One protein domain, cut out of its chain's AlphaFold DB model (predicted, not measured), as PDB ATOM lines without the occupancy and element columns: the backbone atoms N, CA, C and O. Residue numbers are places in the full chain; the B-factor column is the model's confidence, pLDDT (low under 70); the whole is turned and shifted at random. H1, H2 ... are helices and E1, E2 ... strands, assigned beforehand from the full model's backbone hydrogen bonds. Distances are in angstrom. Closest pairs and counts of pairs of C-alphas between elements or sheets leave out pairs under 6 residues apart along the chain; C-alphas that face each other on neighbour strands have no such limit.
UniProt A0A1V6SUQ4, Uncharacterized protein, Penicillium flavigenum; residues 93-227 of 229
ATOM      1  N   THR A  93     149.950 -19.980 124.316       67.94
ATOM      2  CA  THR A  93     148.692 -19.864 125.072       67.94
ATOM      3  C   THR A  93     148.182 -21.214 125.580       67.94
ATOM      4  O   THR A  93     147.761 -21.321 126.723       67.94
ATOM      5  N   HIS A  94     148.245 -22.274 124.769       68.38
ATOM      6  CA  HIS A  94     147.766 -23.600 125.177       68.38
ATOM      7  C   HIS A  94     148.674 -24.238 126.232       68.38
ATOM      8  O   HIS A  94     148.190 -24.954 127.107       68.38
ATOM      9  N   VAL A  95     149.982 -23.978 126.153       68.81
ATOM     10  CA  VAL A  95     150.945 -24.426 127.164       68.81
ATOM     11  C   VAL A  95     150.684 -23.712 128.489       68.81
ATOM     12  O   VAL A  95     150.604 -24.383 129.515       68.81
ATOM     13  N   HIS A  96     150.471 -22.392 128.469       70.56
ATOM     14  CA  HIS A  96     150.175 -21.608 129.672       70.56
ATOM     15  C   HIS A  96     148.836 -21.981 130.303       70.56
ATOM     16  O   HIS A  96     148.782 -22.222 131.505       70.56
ATOM     17  N   VAL A  97     147.774 -22.129 129.504       69.62
ATOM     18  CA  VAL A  97     146.468 -22.581 130.007       69.62
ATOM     19  C   VAL A  97     146.581 -23.980 130.617       69.62
ATOM     20  O   VAL A  97     146.043 -24.232 131.692       69.62
ATOM     21  N   GLY A  98     147.303 -24.890 129.957       69.50
ATOM     22  CA  GLY A  98     147.533 -26.239 130.464       69.50
ATOM     23  C   GLY A  98     148.296 -26.265 131.785       69.50
ATOM     24  O   GLY A  98     147.921 -27.013 132.682       69.50
ATOM     25  N   ALA A  99     149.336 -25.438 131.910       68.69
ATOM     26  CA  ALA A  99     150.111 -25.296 133.138       68.69
ATOM     27  C   ALA A  99     149.268 -24.695 134.271       68.69
ATOM     28  O   ALA A  99     149.184 -25.294 135.333       68.69
ATOM     29  N   ALA A 100     148.557 -23.593 134.018       72.44
ATOM     30  CA  ALA A 100     147.694 -22.965 135.016       72.44
ATOM     31  C   ALA A 100     146.573 -23.911 135.485       72.44
ATOM     32  O   ALA A 100     146.276 -24.000 136.674       72.44
ATOM     33  N   PHE A 101     145.979 -24.676 134.561       73.31
ATOM     34  CA  PHE A 101     144.997 -25.703 134.899       73.31
ATOM     35  C   PHE A 101     145.609 -26.851 135.716       73.31
ATOM     36  O   PHE A 101     144.980 -27.344 136.653       73.31
ATOM     37  N   HIS A 102     146.820 -27.293 135.366       72.81
ATOM     38  CA  HIS A 102     147.555 -28.296 136.132       72.81
ATOM     39  C   HIS A 102     147.836 -27.793 137.549       72.81
ATOM     40  O   HIS A 102     147.511 -28.498 138.496       72.81
ATOM     41  N   ASP A 103     148.351 -26.577 137.709       73.75
ATOM     42  CA  ASP A 103     148.696 -26.003 139.011       73.75
ATOM     43  C   ASP A 103     147.455 -25.843 139.904       73.75
ATOM     44  O   ASP A 103     147.444 -26.336 141.035       73.75
ATOM     45  N   ALA A 104     146.363 -25.292 139.358       75.62
ATOM     46  CA  ALA A 104     145.098 -25.125 140.076       75.62
ATOM     47  C   ALA A 104     144.539 -26.454 140.623       75.62
ATOM     48  O   ALA A 104     143.997 -26.508 141.727       75.62
ATOM     49  N   ASN A 105     144.678 -27.549 139.867       72.88
ATOM     50  CA  ASN A 105     144.238 -28.877 140.308       72.88
ATOM     51  C   ASN A 105     145.293 -29.603 141.154       72.88
ATOM     52  O   ASN A 105     144.952 -30.398 142.034       72.88
ATOM     53  N   GLY A 106     146.571 -29.345 140.893       71.75
ATOM     54  CA  GLY A 106     147.709 -29.959 141.561       71.75
ATOM     55  C   GLY A 106     147.726 -29.630 143.045       71.75
ATOM     56  O   GLY A 106     147.950 -30.525 143.860       71.75
ATOM     57  N   ASP A 107     147.399 -28.391 143.414       72.50
ATOM     58  CA  ASP A 107     147.269 -27.997 144.817       72.50
ATOM     59  C   ASP A 107     146.166 -28.786 145.531       72.50
ATOM     60  O   ASP A 107     146.401 -29.351 146.604       72.50
ATOM     61  N   VAL A 108     145.001 -28.945 144.896       76.38
ATOM     62  CA  VAL A 108     143.895 -29.753 145.429       76.38
ATOM     63  C   VAL A 108     144.337 -31.208 145.624       76.38
ATOM     64  O   VAL A 108     144.215 -31.749 146.723       76.38
ATOM     65  N   ILE A 109     144.955 -31.830 144.619       76.62
ATOM     66  CA  ILE A 109     145.434 -33.223 144.702       76.62
ATOM     67  C   ILE A 109     146.536 -33.388 145.765       76.62
ATOM     68  O   ILE A 109     146.577 -34.397 146.480       76.62
ATOM     69  N   ARG A 110     147.429 -32.400 145.909       78.06
ATOM     70  CA  ARG A 110     148.482 -32.402 146.937       78.06
ATOM     71  C   ARG A 110     147.896 -32.370 148.341       78.06
ATOM     72  O   ARG A 110     148.391 -33.104 149.197       78.06
ATOM     73  N   THR A 111     146.838 -31.591 148.574       79.75
ATOM     74  CA  THR A 111     146.166 -31.565 149.885       79.75
ATOM     75  C   THR A 111     145.518 -32.903 150.254       79.75
ATOM     76  O   THR A 111     145.462 -33.238 151.435       79.75
ATOM     77  N   MET A 112     145.141 -33.723 149.264       80.25
ATOM     78  CA  MET A 112     144.622 -35.082 149.475       80.25
ATOM     79  C   MET A 112     145.723 -36.119 149.772       80.25
ATOM     80  O   MET A 112     145.431 -37.289 150.004       80.25
ATOM     81  N   GLY A 113     147.004 -35.737 149.733       75.31
ATOM     82  CA  GLY A 113     148.122 -36.661 149.956       75.31
ATOM     83  C   GLY A 113     148.385 -37.635 148.797       75.31
ATOM     84  O   GLY A 113     149.162 -38.574 148.962       75.31
ATOM     85  N   ILE A 114     147.789 -37.405 147.618       71.19
ATOM     86  CA  ILE A 114     147.938 -38.254 146.416       71.19
ATOM     87  C   ILE A 114     148.964 -37.654 145.426       71.19
ATOM     88  O   ILE A 114     149.165 -38.160 144.325       71.19
ATOM     89  N   GLY A 115     149.684 -36.595 145.820       56.78
ATOM     90  CA  GLY A 115     150.574 -35.814 144.942       56.78
ATOM     91  C   GLY A 115     151.678 -36.601 144.216       56.78
ATOM     92  O   GLY A 115     152.188 -36.128 143.209       56.78
ATOM     93  N   GLY A 116     152.012 -37.822 144.653       53.06
ATOM     94  CA  GLY A 116     152.939 -38.705 143.931       53.06
ATOM     95  C   GLY A 116     152.424 -39.211 142.572       53.06
ATOM     96  O   GLY A 116     153.220 -39.714 141.785       53.06
ATOM     97  N   ALA A 117     151.121 -39.079 142.289       49.78
ATOM     98  CA  ALA A 117     150.505 -39.456 141.013       49.78
ATOM     99  C   ALA A 117     150.417 -38.298 139.998       49.78
ATOM    100  O   ALA A 117     150.093 -38.538 138.838       49.78
ATOM    101  N   PHE A 118     150.702 -37.061 140.421       45.78
ATOM    102  CA  PHE A 118     150.582 -35.850 139.606       45.78
ATOM    103  C   PHE A 118     151.984 -35.255 139.422       45.78
ATOM    104  O   PHE A 118     152.464 -34.457 140.224       45.78
ATOM    105  N   VAL A 119     152.714 -35.764 138.427       46.28
ATOM    106  CA  VAL A 119     154.099 -35.351 138.150       46.28
ATOM    107  C   VAL A 119     154.076 -33.987 137.445       46.28
ATOM    108  O   VAL A 119     153.346 -33.850 136.464       46.28
ATOM    109  N   PRO A 120     154.860 -32.987 137.890       42.75
ATOM    110  CA  PRO A 120     154.864 -31.681 137.247       42.75
ATOM    111  C   PRO A 120     155.623 -31.708 135.906       42.75
ATOM    112  O   PRO A 120     156.672 -32.340 135.784       42.75
ATOM    113  N   TYR A 121     155.096 -30.916 134.963       43.50
ATOM    114  CA  TYR A 121     155.619 -30.464 133.659       43.50
ATOM    115  C   TYR A 121     155.275 -31.207 132.342       43.50
ATOM    116  O   TYR A 121     155.630 -32.353 132.086       43.50
ATOM    117  N   THR A 122     154.732 -30.391 131.418       41.06
ATOM    118  CA  THR A 122     154.594 -30.507 129.941       41.06
ATOM    119  C   THR A 122     153.509 -31.383 129.322       41.06
ATOM    120  O   THR A 122     153.476 -31.507 128.095       41.06
ATOM    121  N   GLY A 123     152.551 -31.910 130.079       44.28
ATOM    122  CA  GLY A 123     151.583 -32.792 129.446       44.28
ATOM    123  C   GLY A 123     150.199 -32.837 130.055       44.28
ATOM    124  O   GLY A 123     149.834 -33.880 130.575       44.28
ATOM    125  N   LEU A 124     149.343 -31.894 129.647       46.00
ATOM    126  CA  LEU A 124     147.979 -32.260 129.219       46.00
ATOM    127  C   LEU A 124     147.997 -33.563 128.383       46.00
ATOM    128  O   LEU A 124     147.076 -34.357 128.434       46.00
ATOM    129  N   GLN A 125     149.097 -33.828 127.668       47.06
ATOM    130  CA  GLN A 125     149.422 -35.064 126.951       47.06
ATOM    131  C   GLN A 125     149.573 -36.327 127.809       47.06
ATOM    132  O   GLN A 125     149.162 -37.405 127.382       47.06
ATOM    133  N   GLN A 126     150.199 -36.219 128.979       42.53
ATOM    134  CA  GLN A 126     150.409 -37.352 129.878       42.53
ATOM    135  C   GLN A 126     149.178 -37.540 130.775       42.53
ATOM    136  O   GLN A 126     148.759 -38.674 130.996       42.53
ATOM    137  N   ASP A 127     148.508 -36.440 131.127       44.75
ATOM    138  CA  ASP A 127     147.215 -36.446 131.816       44.75
ATOM    139  C   ASP A 127     146.087 -36.993 130.913       44.75
ATOM    140  O   ASP A 127     145.263 -37.786 131.362       44.75
ATOM    141  N   MET A 128     146.117 -36.733 129.597       47.31
ATOM    142  CA  MET A 128     145.233 -37.386 128.613       47.31
ATOM    143  C   MET A 128     145.407 -38.913 128.568       47.31
ATOM    144  O   MET A 128     144.441 -39.626 128.289       47.31
ATOM    145  N   ARG A 129     146.611 -39.441 128.852       40.28
ATOM    146  CA  ARG A 129     146.824 -40.895 128.986       40.28
ATOM    147  C   ARG A 129     146.220 -41.461 130.275       40.28
ATOM    148  O   ARG A 129     145.953 -42.656 130.300       40.28
ATOM    149  N   LEU A 130     145.990 -40.640 131.304       42.19
ATOM    150  CA  LEU A 130     145.270 -41.030 132.525       42.19
ATOM    151  C   LEU A 130     143.741 -40.972 132.338       42.19
ATOM    152  O   LEU A 130     143.016 -41.737 132.967       42.19
ATOM    153  N   TRP A 131     143.240 -40.109 131.446       48.97
ATOM    154  CA  TRP A 131     141.803 -39.960 131.137       48.97
ATOM    155  C   TRP A 131     141.238 -41.055 130.220       48.97
ATOM    156  O   TRP A 131     140.027 -41.299 130.169       48.97
ATOM    157  N   LEU A 132     142.126 -41.742 129.506       40.94
ATOM    158  CA  LEU A 132     141.821 -42.898 128.681       40.94
ATOM    159  C   LEU A 132     142.261 -44.146 129.445       40.94
ATOM    160  O   LEU A 132     143.426 -44.262 129.789       40.94
ATOM    161  N   ASP A 133     141.358 -45.092 129.698       40.50
ATOM    162  CA  ASP A 133     141.748 -46.452 130.073       40.50
ATOM    163  C   ASP A 133     142.046 -47.231 128.775       40.50
ATOM    164  O   ASP A 133     141.105 -47.700 128.113       40.50
ATOM    165  N   PRO A 134     143.322 -47.372 128.357       37.81
ATOM    166  CA  PRO A 134     143.658 -48.101 127.139       37.81
ATOM    167  C   PRO A 134     143.335 -49.597 127.241       37.81
ATOM    168  O   PRO A 134     143.200 -50.247 126.206       37.81
ATOM    169  N   ALA A 135     143.164 -50.155 128.447       39.00
ATOM    170  CA  ALA A 135     142.817 -51.562 128.632       39.00
ATOM    171  C   ALA A 135     141.314 -51.839 128.437       39.00
ATOM    172  O   ALA A 135     140.932 -52.997 128.251       39.00
ATOM    173  N   ARG A 136     140.453 -50.808 128.466       43.56
ATOM    174  CA  ARG A 136     138.986 -50.976 128.393       43.56
ATOM    175  C   ARG A 136     138.288 -50.249 127.249       43.56
ATOM    176  O   ARG A 136     137.095 -50.477 127.057       43.56
ATOM    177  N   GLY A 137     138.977 -49.380 126.507       46.53
ATOM    178  CA  GLY A 137     138.368 -48.629 125.399       46.53
ATOM    179  C   GLY A 137     137.195 -47.736 125.832       46.53
ATOM    180  O   GLY A 137     136.350 -47.385 125.009       46.53
ATOM    181  N   LYS A 138     137.114 -47.390 127.125       54.66
ATOM    182  CA  LYS A 138     136.030 -46.608 127.724       54.66
ATOM    183  C   LYS A 138     136.611 -45.354 128.370       54.66
ATOM    184  O   LYS A 138     137.405 -45.445 129.300       54.66
ATOM    185  N   ILE A 139     136.198 -44.194 127.869       57.75
ATOM    186  CA  ILE A 139     136.534 -42.891 128.449       57.75
ATOM    187  C   ILE A 139     135.660 -42.692 129.693       57.75
ATOM    188  O   ILE A 139     134.431 -42.768 129.598       57.75
ATOM    189  N   ASN A 140     136.275 -42.473 130.856       67.06
ATOM    190  CA  ASN A 140     135.539 -42.212 132.102       67.06
ATOM    191  C   ASN A 140     135.227 -40.720 132.256       67.06
ATOM    192  O   ASN A 140     134.101 -40.358 132.604       67.06
ATOM    193  N   ILE A 141     136.197 -39.876 131.900       67.81
ATOM    194  CA  ILE A 141     136.068 -38.427 131.765       67.81
ATOM    195  C   ILE A 141     136.998 -37.944 130.644       67.81
ATOM    196  O   ILE A 141     138.103 -38.450 130.492       67.81
ATOM    197  N   ALA A 142     136.541 -36.987 129.847       66.25
ATOM    198  CA  ALA A 142     137.323 -36.220 128.892       66.25
ATOM    199  C   ALA A 142     137.226 -34.747 129.278       66.25
ATOM    200  O   ALA A 142     136.121 -34.224 129.419       66.25
ATOM    201  N   ILE A 143     138.376 -34.094 129.432       68.25
ATOM    202  CA  ILE A 143     138.462 -32.654 129.653       68.25
ATOM    203  C   ILE A 143     139.118 -32.058 128.412       68.25
ATOM    204  O   ILE A 143     140.270 -32.359 128.101       68.25
ATOM    205  N   ALA A 144     138.365 -31.261 127.667       65.75
ATOM    206  CA  ALA A 144     138.884 -30.482 126.559       65.75
ATOM    207  C   ALA A 144     139.092 -29.048 127.034       65.75
ATOM    208  O   ALA A 144     138.221 -28.472 127.679       65.75
ATOM    209  N   ILE A 145     140.259 -28.493 126.721       68.62
ATOM    210  CA  ILE A 145     140.575 -27.096 126.986       68.62
ATOM    211  C   ILE A 145     140.942 -26.455 125.655       68.62
ATOM    212  O   ILE A 145     141.852 -26.926 124.964       68.62
ATOM    213  N   GLU A 146     140.222 -25.404 125.295       69.69
ATOM    214  CA  GLU A 146     140.450 -24.631 124.081       69.69
ATOM    215  C   GLU A 146     140.726 -23.179 124.464       69.69
ATOM    216  O   GLU A 146     140.050 -22.596 125.306       69.69
ATOM    217  N   ALA A 147     141.754 -22.595 123.854       72.31
ATOM    218  CA  ALA A 147     142.122 -21.208 124.073       72.31
ATOM    219  C   ALA A 147     142.109 -20.466 122.741       72.31
ATOM    220  O   ALA A 147     142.841 -20.812 121.806       72.31
ATOM    221  N   SER A 148     141.279 -19.430 122.653       71.56
ATOM    222  CA  SER A 148     141.218 -18.598 121.463       71.56
ATOM    223  C   SER A 148     142.442 -17.684 121.375       71.56
ATOM    224  O   SER A 148     142.889 -17.082 122.351       71.56
ATOM    225  N   ARG A 149     142.998 -17.580 120.164       66.69
ATOM    226  CA  ARG A 149     144.085 -16.640 119.835       66.69
ATOM    227  C   ARG A 149     143.572 -15.290 119.330       66.69
ATOM    228  O   ARG A 149     144.367 -14.371 119.183       66.69
ATOM    229  N   THR A 150     142.280 -15.188 119.019       67.06
ATOM    230  CA  THR A 150     141.652 -13.988 118.437       67.06
ATOM    231  C   THR A 150     140.742 -13.265 119.417       67.06
ATOM    232  O   THR A 150     140.525 -12.066 119.284       67.06
ATOM    233  N   LEU A 151     140.208 -13.993 120.392       72.94
ATOM    234  CA  LEU A 151     139.404 -13.465 121.480       72.94
ATOM    235  C   LEU A 151     140.049 -13.922 122.790       72.94
ATOM    236  O   LEU A 151     140.536 -15.051 122.839       72.94
ATOM    237  N   PRO A 152     140.043 -13.105 123.852       78.44
ATOM    238  CA  PRO A 152     140.502 -13.526 125.169       78.44
ATOM    239  C   PRO A 152     139.458 -14.467 125.787       78.44
ATOM    240  O   PRO A 152     138.728 -14.092 126.695       78.44
ATOM    241  N   ILE A 153     139.319 -15.674 125.236       80.31
ATOM    242  CA  ILE A 153     138.351 -16.685 125.669       80.31
ATOM    243  C   ILE A 153     139.071 -18.020 125.826       80.31
ATOM    244  O   ILE A 153     139.752 -18.473 124.903       80.31
ATOM    245  N   ILE A 154     138.883 -18.649 126.981       79.44
ATOM    246  CA  ILE A 154     139.259 -20.034 127.261       79.44
ATOM    247  C   ILE A 154     137.967 -20.800 127.520       79.44
ATOM    248  O   ILE A 154     137.149 -20.367 128.334       79.44
ATOM    249  N   THR A 155     137.785 -21.934 126.858       77.06
ATOM    250  CA  THR A 155     136.691 -22.859 127.150       77.06
ATOM    251  C   THR A 155     137.234 -24.145 127.753       77.06
ATOM    252  O   THR A 155     138.280 -24.657 127.348       77.06
ATOM    253  N   ILE A 156     136.528 -24.652 128.760       75.00
ATOM    254  CA  ILE A 156     136.809 -25.937 129.393       75.00
ATOM    255  C   ILE A 156     135.533 -26.766 129.318       75.00
ATOM    256  O   ILE A 156     134.517 -26.422 129.920       75.00
ATOM    257  N   ASP A 157     135.606 -27.872 128.593       71.88
ATOM    258  CA  ASP A 157     134.522 -28.830 128.440       71.88
ATOM    259  C   ASP A 157     134.887 -30.128 129.153       71.88
ATOM    260  O   ASP A 157     135.803 -30.839 128.736       71.88
ATOM    261  N   ALA A 158     134.155 -30.469 130.212       71.25
ATOM    262  CA  ALA A 158     134.306 -31.743 130.906       71.25
ATOM    263  C   ALA A 158     133.105 -32.643 130.601       71.25
ATOM    264  O   ALA A 158     131.975 -32.351 130.995       71.25
ATOM    265  N   ASN A 159     133.355 -33.755 129.913       69.50
ATOM    266  CA  ASN A 159     132.337 -34.722 129.511       69.50
ATOM    267  C   ASN A 159     132.712 -36.126 129.994       69.50
ATOM    268  O   ASN A 159     133.849 -36.556 129.834       69.50
ATOM    269  N   GLY A 160     131.771 -36.875 130.563       67.31
ATOM    270  CA  GLY A 160     132.019 -38.232 131.064       67.31
ATOM    271  C   GLY A 160     130.846 -39.183 130.845       67.31
ATOM    272  O   GLY A 160     129.918 -38.909 130.085       67.31
ATOM    273  N   GLN A 161     130.880 -40.330 131.530       62.44
ATOM    274  CA  GLN A 161     129.705 -41.203 131.695       62.44
ATOM    275  C   GLN A 161     128.466 -40.375 132.134       62.44
ATOM    276  O   GLN A 161     128.625 -39.322 132.748       62.44
ATOM    277  N   PRO A 162     127.231 -40.821 131.824       55.84
ATOM    278  CA  PRO A 162     126.180 -40.032 131.153       55.84
ATOM    279  C   PRO A 162     125.615 -38.795 131.877       55.84
ATOM    280  O   PRO A 162     124.736 -38.134 131.336       55.84
ATOM    281  N   THR A 163     126.079 -38.474 133.079       61.84
ATOM    282  CA  THR A 163     125.608 -37.343 133.890       61.84
ATOM    283  C   THR A 163     126.633 -36.220 134.039       61.84
ATOM    284  O   THR A 163     126.297 -35.188 134.612       61.84
ATOM    285  N   LEU A 164     127.867 -36.390 133.548       73.12
ATOM    286  CA  LEU A 164     128.887 -35.345 133.595       73.12
ATOM    287  C   LEU A 164     128.972 -34.620 132.247       73.12
ATOM    288  O   LEU A 164     129.540 -35.155 131.296       73.12
ATOM    289  N   SER A 165     128.413 -33.413 132.189       83.50
ATOM    290  CA  SER A 165     128.633 -32.448 131.110       83.50
ATOM    291  C   SER A 165     128.708 -31.055 131.729       83.50
ATOM    292  O   SER A 165     127.736 -30.578 132.317       83.50
ATOM    293  N   GLN A 166     129.888 -30.450 131.670       83.81
ATOM    294  CA  GLN A 166     130.151 -29.093 132.141       83.81
ATOM    295  C   GLN A 166     130.809 -28.310 131.014       83.81
ATOM    296  O   GLN A 166     131.697 -28.831 130.341       83.81
ATOM    297  N   HIS A 167     130.368 -27.069 130.849       85.62
ATOM    298  CA  HIS A 167     130.925 -26.111 129.909       85.62
ATOM    299  C   HIS A 167     131.263 -24.849 130.687       85.62
ATOM    300  O   HIS A 167     130.377 -24.234 131.285       85.62
ATOM    301  N   ILE A 168     132.542 -24.498 130.696       85.69
ATOM    302  CA  ILE A 168     133.066 -23.328 131.387       85.69
ATOM    303  C   ILE A 168     133.676 -22.410 130.352       85.69
ATOM    304  O   ILE A 168     134.427 -22.853 129.486       85.69
ATOM    305  N   GLU A 169     133.386 -21.125 130.488       86.62
ATOM    306  CA  GLU A 169     133.959 -20.084 129.650       86.62
ATOM    307  C   GLU A 169     134.617 -19.042 130.550       86.62
ATOM    308  O   GLU A 169     133.962 -18.446 131.405       86.62
ATOM    309  N   ILE A 170     135.913 -18.831 130.356       87.19
ATOM    310  CA  ILE A 170     136.689 -17.776 130.998       87.19
ATOM    311  C   ILE A 170     136.928 -16.723 129.923       87.19
ATOM    312  O   ILE A 170     137.491 -17.034 128.872       87.19
ATOM    313  N   ARG A 171     136.504 -15.483 130.164       86.00
ATOM    314  CA  ARG A 171     136.731 -14.357 129.255       86.00
ATOM    315  C   ARG A 171     137.597 -13.300 129.911       86.00
ATOM    316  O   ARG A 171     137.274 -12.845 131.006       86.00
ATOM    317  N   GLY A 172     138.634 -12.870 129.212       80.00
ATOM    318  CA  GLY A 172     139.378 -11.665 129.541       80.00
ATOM    319  C   GLY A 172     138.684 -10.429 128.976       80.00
ATOM    320  O   GLY A 172     137.926 -10.506 128.004       80.00
ATOM    321  N   SER A 173     138.953  -9.286 129.590       70.75
ATOM    322  CA  SER A 173     138.557  -7.964 129.114       70.75
ATOM    323  C   SER A 173     139.766  -7.217 128.545       70.75
ATOM    324  O   SER A 173     140.914  -7.559 128.822       70.75
ATOM    325  N   ASP A 174     139.512  -6.156 127.774       58.75
ATOM    326  CA  ASP A 174     140.543  -5.198 127.345       58.75
ATOM    327  C   ASP A 174     141.132  -4.405 128.534       58.75
ATOM    328  O   ASP A 174     142.194  -3.785 128.416       58.75
ATOM    329  N   SER A 175     140.443  -4.408 129.682       57.03
ATOM    330  CA  SER A 175     140.972  -3.970 130.972       57.03
ATOM    331  C   SER A 175     141.702  -5.127 131.661       57.03
ATOM    332  O   SER A 175     141.152  -6.210 131.831       57.03
ATOM    333  N   VAL A 176     142.932  -4.865 132.111       53.81
ATOM    334  CA  VAL A 176     143.864  -5.830 132.738       53.81
ATOM    335  C   VAL A 176     143.284  -6.550 133.976       53.81
ATOM    336  O   VAL A 176     143.837  -7.557 134.396       53.81
ATOM    337  N   ASP A 177     142.157  -6.087 134.523       56.88
ATOM    338  CA  ASP A 177     141.594  -6.538 135.805       56.88
ATOM    339  C   ASP A 177     140.224  -7.232 135.720       56.88
ATOM    340  O   ASP A 177     139.663  -7.598 136.752       56.88
ATOM    341  N   GLU A 178     139.637  -7.419 134.535       75.81
ATOM    342  CA  GLU A 178     138.273  -7.959 134.438       75.81
ATOM    343  C   GLU A 178     138.247  -9.303 133.703       75.81
ATOM    344  O   GLU A 178     137.928  -9.399 132.518       75.81
ATOM    345  N   VAL A 179     138.601 -10.366 134.432       85.25
ATOM    346  CA  VAL A 179     138.341 -11.750 134.017       85.25
ATOM    347  C   VAL A 179     136.954 -12.160 134.505       85.25
ATOM    348  O   VAL A 179     136.678 -12.172 135.705       85.25
ATOM    349  N   SER A 180     136.082 -12.533 133.573       89.06
ATOM    350  CA  SER A 180     134.757 -13.084 133.873       89.06
ATOM    351  C   SER A 180     134.730 -14.587 133.619       89.06
ATOM    352  O   SER A 180     135.387 -15.090 132.710       89.06
ATOM    353  N   VAL A 181     133.967 -15.315 134.432       90.50
ATOM    354  CA  VAL A 181     133.838 -16.772 134.340       90.50
ATOM    355  C   VAL A 181     132.360 -17.131 134.293       90.50
ATOM    356  O   VAL A 181     131.562 -16.622 135.078       90.50
ATOM    357  N   THR A 182     131.988 -18.033 133.392       91.94
ATOM    358  CA  THR A 182     130.655 -18.644 133.351       91.94
ATOM    359  C   THR A 182     130.770 -20.163 133.446       91.94
ATOM    360  O   THR A 182     131.771 -20.740 133.027       91.94
ATOM    361  N   GLY A 183     129.766 -20.816 134.038       87.88
ATOM    362  CA  GLY A 183     129.734 -22.278 134.185       87.88
ATOM    363  C   GLY A 183     130.510 -22.849 135.379       87.88
ATOM    364  O   GLY A 183     130.567 -24.065 135.525       87.88
ATOM    365  N   ALA A 184     131.083 -22.003 136.241       90.25
ATOM    366  CA  ALA A 184     131.757 -22.427 137.470       90.25
ATOM    367  C   ALA A 184     130.786 -23.058 138.500       90.25
ATOM    368  O   ALA A 184     129.601 -22.709 138.516       90.25
ATOM    369  N   PRO A 185     131.279 -23.910 139.423       92.38
ATOM    370  CA  PRO A 185     132.648 -24.432 139.514       92.38
ATOM    371  C   PRO A 185     132.910 -25.572 138.518       92.38
ATOM    372  O   PRO A 185     131.984 -26.288 138.146       92.38
ATOM    373  N   LEU A 186     134.180 -25.797 138.166       86.56
ATOM    374  CA  LEU A 186     134.582 -27.064 137.550       86.56
ATOM    375  C   LEU A 186     134.600 -28.149 138.621       86.56
ATOM    376  O   LEU A 186     135.263 -27.986 139.643       86.56
ATOM    377  N   ILE A 187     133.915 -29.263 138.378       89.25
ATOM    378  CA  ILE A 187     133.935 -30.431 139.265       89.25
ATOM    379  C   ILE A 187     134.403 -31.655 138.481       89.25
ATOM    380  O   ILE A 187     133.742 -32.080 137.533       89.25
ATOM    381  N   ILE A 188     135.513 -32.257 138.900       83.69
ATOM    382  CA  ILE A 188     136.015 -33.527 138.374       83.69
ATOM    383  C   ILE A 188     135.731 -34.610 139.420       83.69
ATOM    384  O   ILE A 188     136.377 -34.629 140.474       83.69
ATOM    385  N   PRO A 189     134.783 -35.529 139.152       86.19
ATOM    386  CA  PRO A 189     134.460 -36.585 140.098       86.19
ATOM    387  C   PRO A 189     135.652 -37.511 140.341       86.19
ATOM    388  O   PRO A 189     136.197 -38.102 139.402       86.19
ATOM    389  N   PHE A 190     136.014 -37.700 141.608       85.50
ATOM    390  CA  PHE A 190     137.150 -38.525 142.018       85.50
ATOM    391  C   PHE A 190     137.095 -39.950 141.440       85.50
ATOM    392  O   PHE A 190     138.100 -40.407 140.884       85.50
ATOM    393  N   PRO A 191     135.942 -40.658 141.464       82.88
ATOM    394  CA  PRO A 191     135.870 -42.019 140.936       82.88
ATOM    395  C   PRO A 191     136.093 -42.109 139.426       82.88
ATOM    396  O   PRO A 191     136.484 -43.169 138.940       82.88
ATOM    397  N   LEU A 192     135.850 -41.025 138.682       77.06
ATOM    398  CA  LEU A 192     136.076 -40.997 137.236       77.06
ATOM    399  C   LEU A 192     137.549 -40.789 136.888       77.06
ATOM    400  O   LEU A 192     137.990 -41.298 135.860       77.06
ATOM    401  N   LEU A 193     138.296 -40.084 137.742       74.31
ATOM    402  CA  LEU A 193     139.720 -39.828 137.540       74.31
ATOM    403  C   LEU A 193     140.599 -40.967 138.075       74.31
ATOM    404  O   LEU A 193     141.502 -41.426 137.384       74.31
ATOM    405  N   PHE A 194     140.323 -41.451 139.288       75.94
ATOM    406  CA  PHE A 194     141.172 -42.436 139.975       75.94
ATOM    407  C   PHE A 194     140.658 -43.877 139.885       75.94
ATOM    408  O   PHE A 194     141.303 -44.792 140.397       75.94
ATOM    409  N   LEU A 195     139.494 -44.089 139.262       76.56
ATOM    410  CA  LEU A 195     138.871 -45.406 139.061       76.56
ATOM    411  C   LEU A 195     138.642 -46.195 140.360       76.56
ATOM    412  O   LEU A 195     138.578 -47.426 140.361       76.56
ATOM    413  N   ARG A 196     138.496 -45.477 141.476       82.81
ATOM    414  CA  ARG A 196     138.190 -46.019 142.800       82.81
ATOM    415  C   ARG A 196     137.373 -45.019 143.602       82.81
ATOM    416  O   ARG A 196     137.389 -43.825 143.322       82.81
ATOM    417  N   ASN A 197     136.691 -45.505 144.631       85.19
ATOM    418  CA  ASN A 197     136.011 -44.614 145.562       85.19
ATOM    419  C   ASN A 197     137.035 -43.778 146.352       85.19
ATOM    420  O   ASN A 197     138.126 -44.287 146.651       85.19
ATOM    421  N   PRO A 198     136.691 -42.524 146.691       87.56
ATOM    422  CA  PRO A 198     137.503 -41.726 147.596       87.56
ATOM    423  C   PRO A 198     137.552 -42.368 148.986       87.56
ATOM    424  O   PRO A 198     136.657 -43.130 149.367       87.56
ATOM    425  N   VAL A 199     138.589 -42.027 149.747       89.88
ATOM    426  CA  VAL A 199     138.742 -42.283 151.180       89.88
ATOM    427  C   VAL A 199     138.482 -40.978 151.951       89.88
ATOM    428  O   VAL A 199     139.389 -40.158 152.123       89.88
ATOM    429  N   PRO A 200     137.245 -40.745 152.430       86.56
ATOM    430  CA  PRO A 200     136.926 -39.553 153.205       86.56
ATOM    431  C   PRO A 200     137.640 -39.544 154.569       86.56
ATOM    432  O   PRO A 200     137.925 -40.609 155.122       86.56
ATOM    433  N   PRO A 201     137.880 -38.360 155.164       84.06
ATOM    434  CA  PRO A 201     137.560 -37.029 154.637       84.06
ATOM    435  C   PRO A 201     138.657 -36.450 153.729       84.06
ATOM    436  O   PRO A 201     138.543 -35.310 153.301       84.06
ATOM    437  N   VAL A 202     139.738 -37.201 153.502       84.69
ATOM    438  CA  VAL A 202     140.960 -36.691 152.868       84.69
ATOM    439  C   VAL A 202     140.806 -36.597 151.355       84.69
ATOM    440  O   VAL A 202     141.309 -35.660 150.750       84.69
ATOM    441  N   GLU A 203     140.103 -37.549 150.749       88.06
ATOM    442  CA  GLU A 203     139.893 -37.598 149.308       88.06
ATOM    443  C   GLU A 203     138.458 -37.205 148.963       88.06
ATOM    444  O   GLU A 203     137.497 -37.672 149.584       88.06
ATOM    445  N   SER A 204     138.310 -36.365 147.946       87.81
ATOM    446  CA  SER A 204     137.021 -35.886 147.455       87.81
ATOM    447  C   SER A 204     137.108 -35.574 145.970       87.81
ATOM    448  O   SER A 204     138.185 -35.624 145.377       87.81
ATOM    449  N   ASP A 205     135.978 -35.218 145.367       89.31
ATOM    450  CA  ASP A 205     135.977 -34.640 144.027       89.31
ATOM    451  C   ASP A 205     136.912 -33.424 143.973       89.31
ATOM    452  O   ASP A 205     137.045 -32.677 144.950       89.31
ATOM    453  N   ILE A 206     137.575 -33.247 142.831       84.75
ATOM    454  CA  ILE A 206     138.409 -32.072 142.585       84.75
ATOM    455  C   ILE A 206     137.462 -30.964 142.144       84.75
ATOM    456  O   ILE A 206     136.712 -31.137 141.182       84.75
ATOM    457  N   SER A 207     137.471 -29.840 142.856       88.38
ATOM    458  CA  SER A 207     136.633 -28.693 142.529       88.38
ATOM    459  C   SER A 207     137.476 -27.437 142.380       88.38
ATOM    460  O   SER A 207     138.187 -27.053 143.307       88.38
ATOM    461  N   THR A 208     137.340 -26.783 141.229       86.62
ATOM    462  CA  THR A 208     137.945 -25.480 140.951       86.62
ATOM    463  C   THR A 208     136.832 -24.445 140.901       86.62
ATOM    464  O   THR A 208     135.997 -24.440 139.992       86.62
ATOM    465  N   GLY A 209     136.783 -23.601 141.932       90.12
ATOM    466  CA  GLY A 209     135.804 -22.522 142.052       90.12
ATOM    467  C   GLY A 209     136.053 -21.371 141.076       90.12
ATOM    468  O   GLY A 209     137.056 -21.341 140.369       90.12
ATOM    469  N   GLU A 210     135.144 -20.395 141.074       90.19
ATOM    470  CA  GLU A 210     135.226 -19.209 140.210       90.19
ATOM    471  C   GLU A 210     136.565 -18.470 140.344       90.19
ATOM    472  O   GLU A 210     137.179 -18.149 139.334       90.19
ATOM    473  N   GLU A 211     137.054 -18.261 141.568       87.06
ATOM    474  CA  GLU A 211     138.322 -17.559 141.808       87.06
ATOM    475  C   GLU A 211     139.528 -18.321 141.241       87.06
ATOM    476  O   GLU A 211     140.348 -17.730 140.547       87.06
ATOM    477  N   GLY A 212     139.589 -19.648 141.405       84.75
ATOM    478  CA  GLY A 212     140.645 -20.460 140.785       84.75
ATOM    479  C   GLY A 212     140.579 -20.450 139.252       84.75
ATOM    480  O   GLY A 212     141.602 -20.458 138.574       84.75
ATOM    481  N   LEU A 213     139.377 -20.366 138.671       88.25
ATOM    482  CA  LEU A 213     139.202 -20.206 137.222       88.25
ATOM    483  C   LEU A 213     139.597 -18.792 136.744       88.25
ATOM    484  O   LEU A 213     140.149 -18.651 135.652       88.25
ATOM    485  N   LYS A 214     139.379 -17.748 137.555       87.19
ATOM    486  CA  LYS A 214     139.883 -16.389 137.277       87.19
ATOM    487  C   LYS A 214     141.401 -16.319 137.347       87.19
ATOM    488  O   LYS A 214     142.002 -15.633 136.520       87.19
ATOM    489  N   GLU A 215     142.024 -17.036 138.281       83.12
ATOM    490  CA  GLU A 215     143.484 -17.151 138.356       83.12
ATOM    491  C   GLU A 215     144.053 -17.754 137.068       83.12
ATOM    492  O   GLU A 215     144.999 -17.193 136.520       83.12
ATOM    493  N   ILE A 216     143.421 -18.798 136.509       81.06
ATOM    494  CA  ILE A 216     143.806 -19.353 135.197       81.06
ATOM    495  C   ILE A 216     143.753 -18.274 134.107       81.06
ATOM    496  O   ILE A 216     144.715 -18.115 133.357       81.06
ATOM    497  N   GLY A 217     142.665 -17.501 134.022       81.25
ATOM    498  CA  GLY A 217     142.566 -16.402 133.053       81.25
ATOM    499  C   GLY A 217     143.638 -15.326 133.264       81.25
ATOM    500  O   GLY A 217     144.276 -14.878 132.314       81.25
ATOM    501  N   THR A 218     143.894 -14.963 134.521       81.19
ATOM    502  CA  THR A 218     144.891 -13.951 134.897       81.19
ATOM    503  C   THR A 218     146.309 -14.405 134.576       81.19
ATOM    504  O   THR A 218     147.102 -13.612 134.092       81.19
ATOM    505  N   TRP A 219     146.643 -15.678 134.781       75.06
ATOM    506  CA  TRP A 219     147.943 -16.225 134.389       75.06
ATOM    507  C   TRP A 219     148.142 -16.203 132.875       75.06
ATOM    508  O   TRP A 219     149.221 -15.882 132.389       75.06
ATOM    509  N   VAL A 220     147.089 -16.510 132.119       72.62
ATOM    510  CA  VAL A 220     147.160 -16.598 130.656       72.62
ATOM    511  C   VAL A 220     147.259 -15.218 130.004       72.62
ATOM    512  O   VAL A 220     147.967 -15.072 129.008       72.62
ATOM    513  N   TRP A 221     146.575 -14.206 130.548       74.44
ATOM    514  CA  TRP A 221     146.542 -12.851 129.977       74.44
ATOM    515  C   TRP A 221     147.389 -11.814 130.726       74.44
ATOM    516  O   TRP A 221     147.648 -10.742 130.185       74.44
ATOM    517  N   GLY A 222     147.829 -12.108 131.948       61.19
ATOM    518  CA  GLY A 222     148.647 -11.229 132.788       61.19
ATOM    519  C   GLY A 222     150.143 -11.277 132.477       61.19
ATOM    520  O   GLY A 222     150.898 -10.454 133.002       61.19
ATOM    521  N   GLU A 223     150.595 -12.194 131.612       53.44
ATOM    522  CA  GLU A 223     151.972 -12.181 131.122       53.44
ATOM    523  C   GLU A 223     152.197 -11.081 130.061       53.44
ATOM    524  O   GLU A 223     151.390 -10.912 129.140       53.44
ATOM    525  N   PRO A 224     153.330 -10.347 130.118       44.38
ATOM    526  CA  PRO A 224     153.620  -9.247 129.196       44.38
ATOM    527  C   PRO A 224     153.699  -9.643 127.709       44.38
ATOM    528  O   PRO A 224     153.693  -8.762 126.852       44.38
ATOM    529  N   SER A 225     153.760 -10.938 127.382       45.22
ATOM    530  CA  SER A 225     153.725 -11.462 126.007       45.22
ATOM    531  C   SER A 225     152.360 -11.289 125.322       45.22
ATOM    532  O   SER A 225     152.299 -11.292 124.093       45.22
ATOM    533  N   TYR A 226     151.282 -11.061 126.088       43.44
ATOM    534  CA  TYR A 226     149.947 -10.732 125.570       43.44
ATOM    535  C   TYR A 226     149.685  -9.220 125.443       43.44
ATOM    536  O   TYR A 226     148.615  -8.807 124.984       43.44
ATOM    537  N   VAL A 227     150.662  -8.368 125.788       37.09
ATOM    538  CA  VAL A 227     150.573  -6.921 125.554       37.09
ATOM    539  C   VAL A 227     150.715  -6.643 124.055       37.09
ATOM    540  O   VAL A 227     151.815  -6.477 123.542       37.09
TER     541      VAL A 227
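This is residues 93 to 227 of the 229 residues of an uncharacterized protein of Penicillium flavigenum (UniProt A0A1V6SUQ4). A long antiparallel sheet of four strands, E1 to E4, forms a wall with H4 and the first part of H1 over one face, while the rest of H1 packs on E6 of the small two-stranded sheet E5 and E6. H2 lies beside the edge strand E1, and short H3 sits near the end of the sheet where E1 begins. The printed part has 135 residues, with four named helices and six named strands in the order H1 H2 E1 E2 E3 E4 E5 H3 E6 H4; the class is mixed, helices and strands. The larger sheet is a meander, each strand the antiparallel neighbour of the one before, and with H1 and H4 it makes two layers, helices on one face of a sheet. The whole is compact, with a radius of gyration of the C-alphas of 15.2 A, and only just elongated, spanning 44 by 29 by 27 A.

H1, residues 93 to 111, and H4, residues 210 to 221, touch, closest at the C-alphas of Ala 100 and Ile 216, 5.3 A; they run opposite ways at a tilt of 35.4 degrees, only just steep. H2, residues 124 to 131, is close to H1 but not clearly touching: the closest C-alphas, of Gly 98 and Leu 124, are 6.2 A apart. E1, residues 141 to 147, and E2, residues 153 to 160, form a hairpin, with N 144 and O 157 at 2.8 A, within hydrogen-bond range. E2 and E3, residues 165 to 171, form another, with N 156 and O 168 at 2.9 A. E3 and E4, residues 180 to 182, form a third, with N 171 and O 180 at 2.8 A. H2 stands at the sheet's level, at a height of 1.6 A. H4 is on the sheet at a height of 8.7 A, over E3 and E4, and runs slantwise to the strands, at 50 degrees to E3 on the local plane. E5, residues 186 to 188, and E6, residues 206 to 208, are antiparallel, with N 188 and O 206 at 2.8 A. The closest C-alphas of H1 and E6, of Val 108 and Ile 206, are 6.6 A apart. H3, residues 190 to 194, only grazes the larger sheet with residues 191 to 193. Every O i to N i+4 pair is within hydrogen-bond range in H3 and H4, against 14 of 15 in H1 and 3 of 4 in H2.

H1 begins at C-alpha 93, (148.692, -19.864, 125.072), and is 27.5 A long. H2 measures 10.1 A, E1 19.8 A, E2 23.1 A and E3 19.9 A. E4, E5, H3 and E6 are short, from 6.0 A in H3 to 6.9 A in E4. H4, 16.5 A long, ends at C-alpha 221, (146.542, -12.851, 129.977).

The C-alphas farthest apart, of Ala 135 and Ser 175, are 47.7 A apart. The printed part has no cut. The links from H1 to H2 and from H3 to E6 are long. The mean pLDDT of the printed part is 70.2; 55 residues are under 70, among them residues 115 to 146 and 222 to 227.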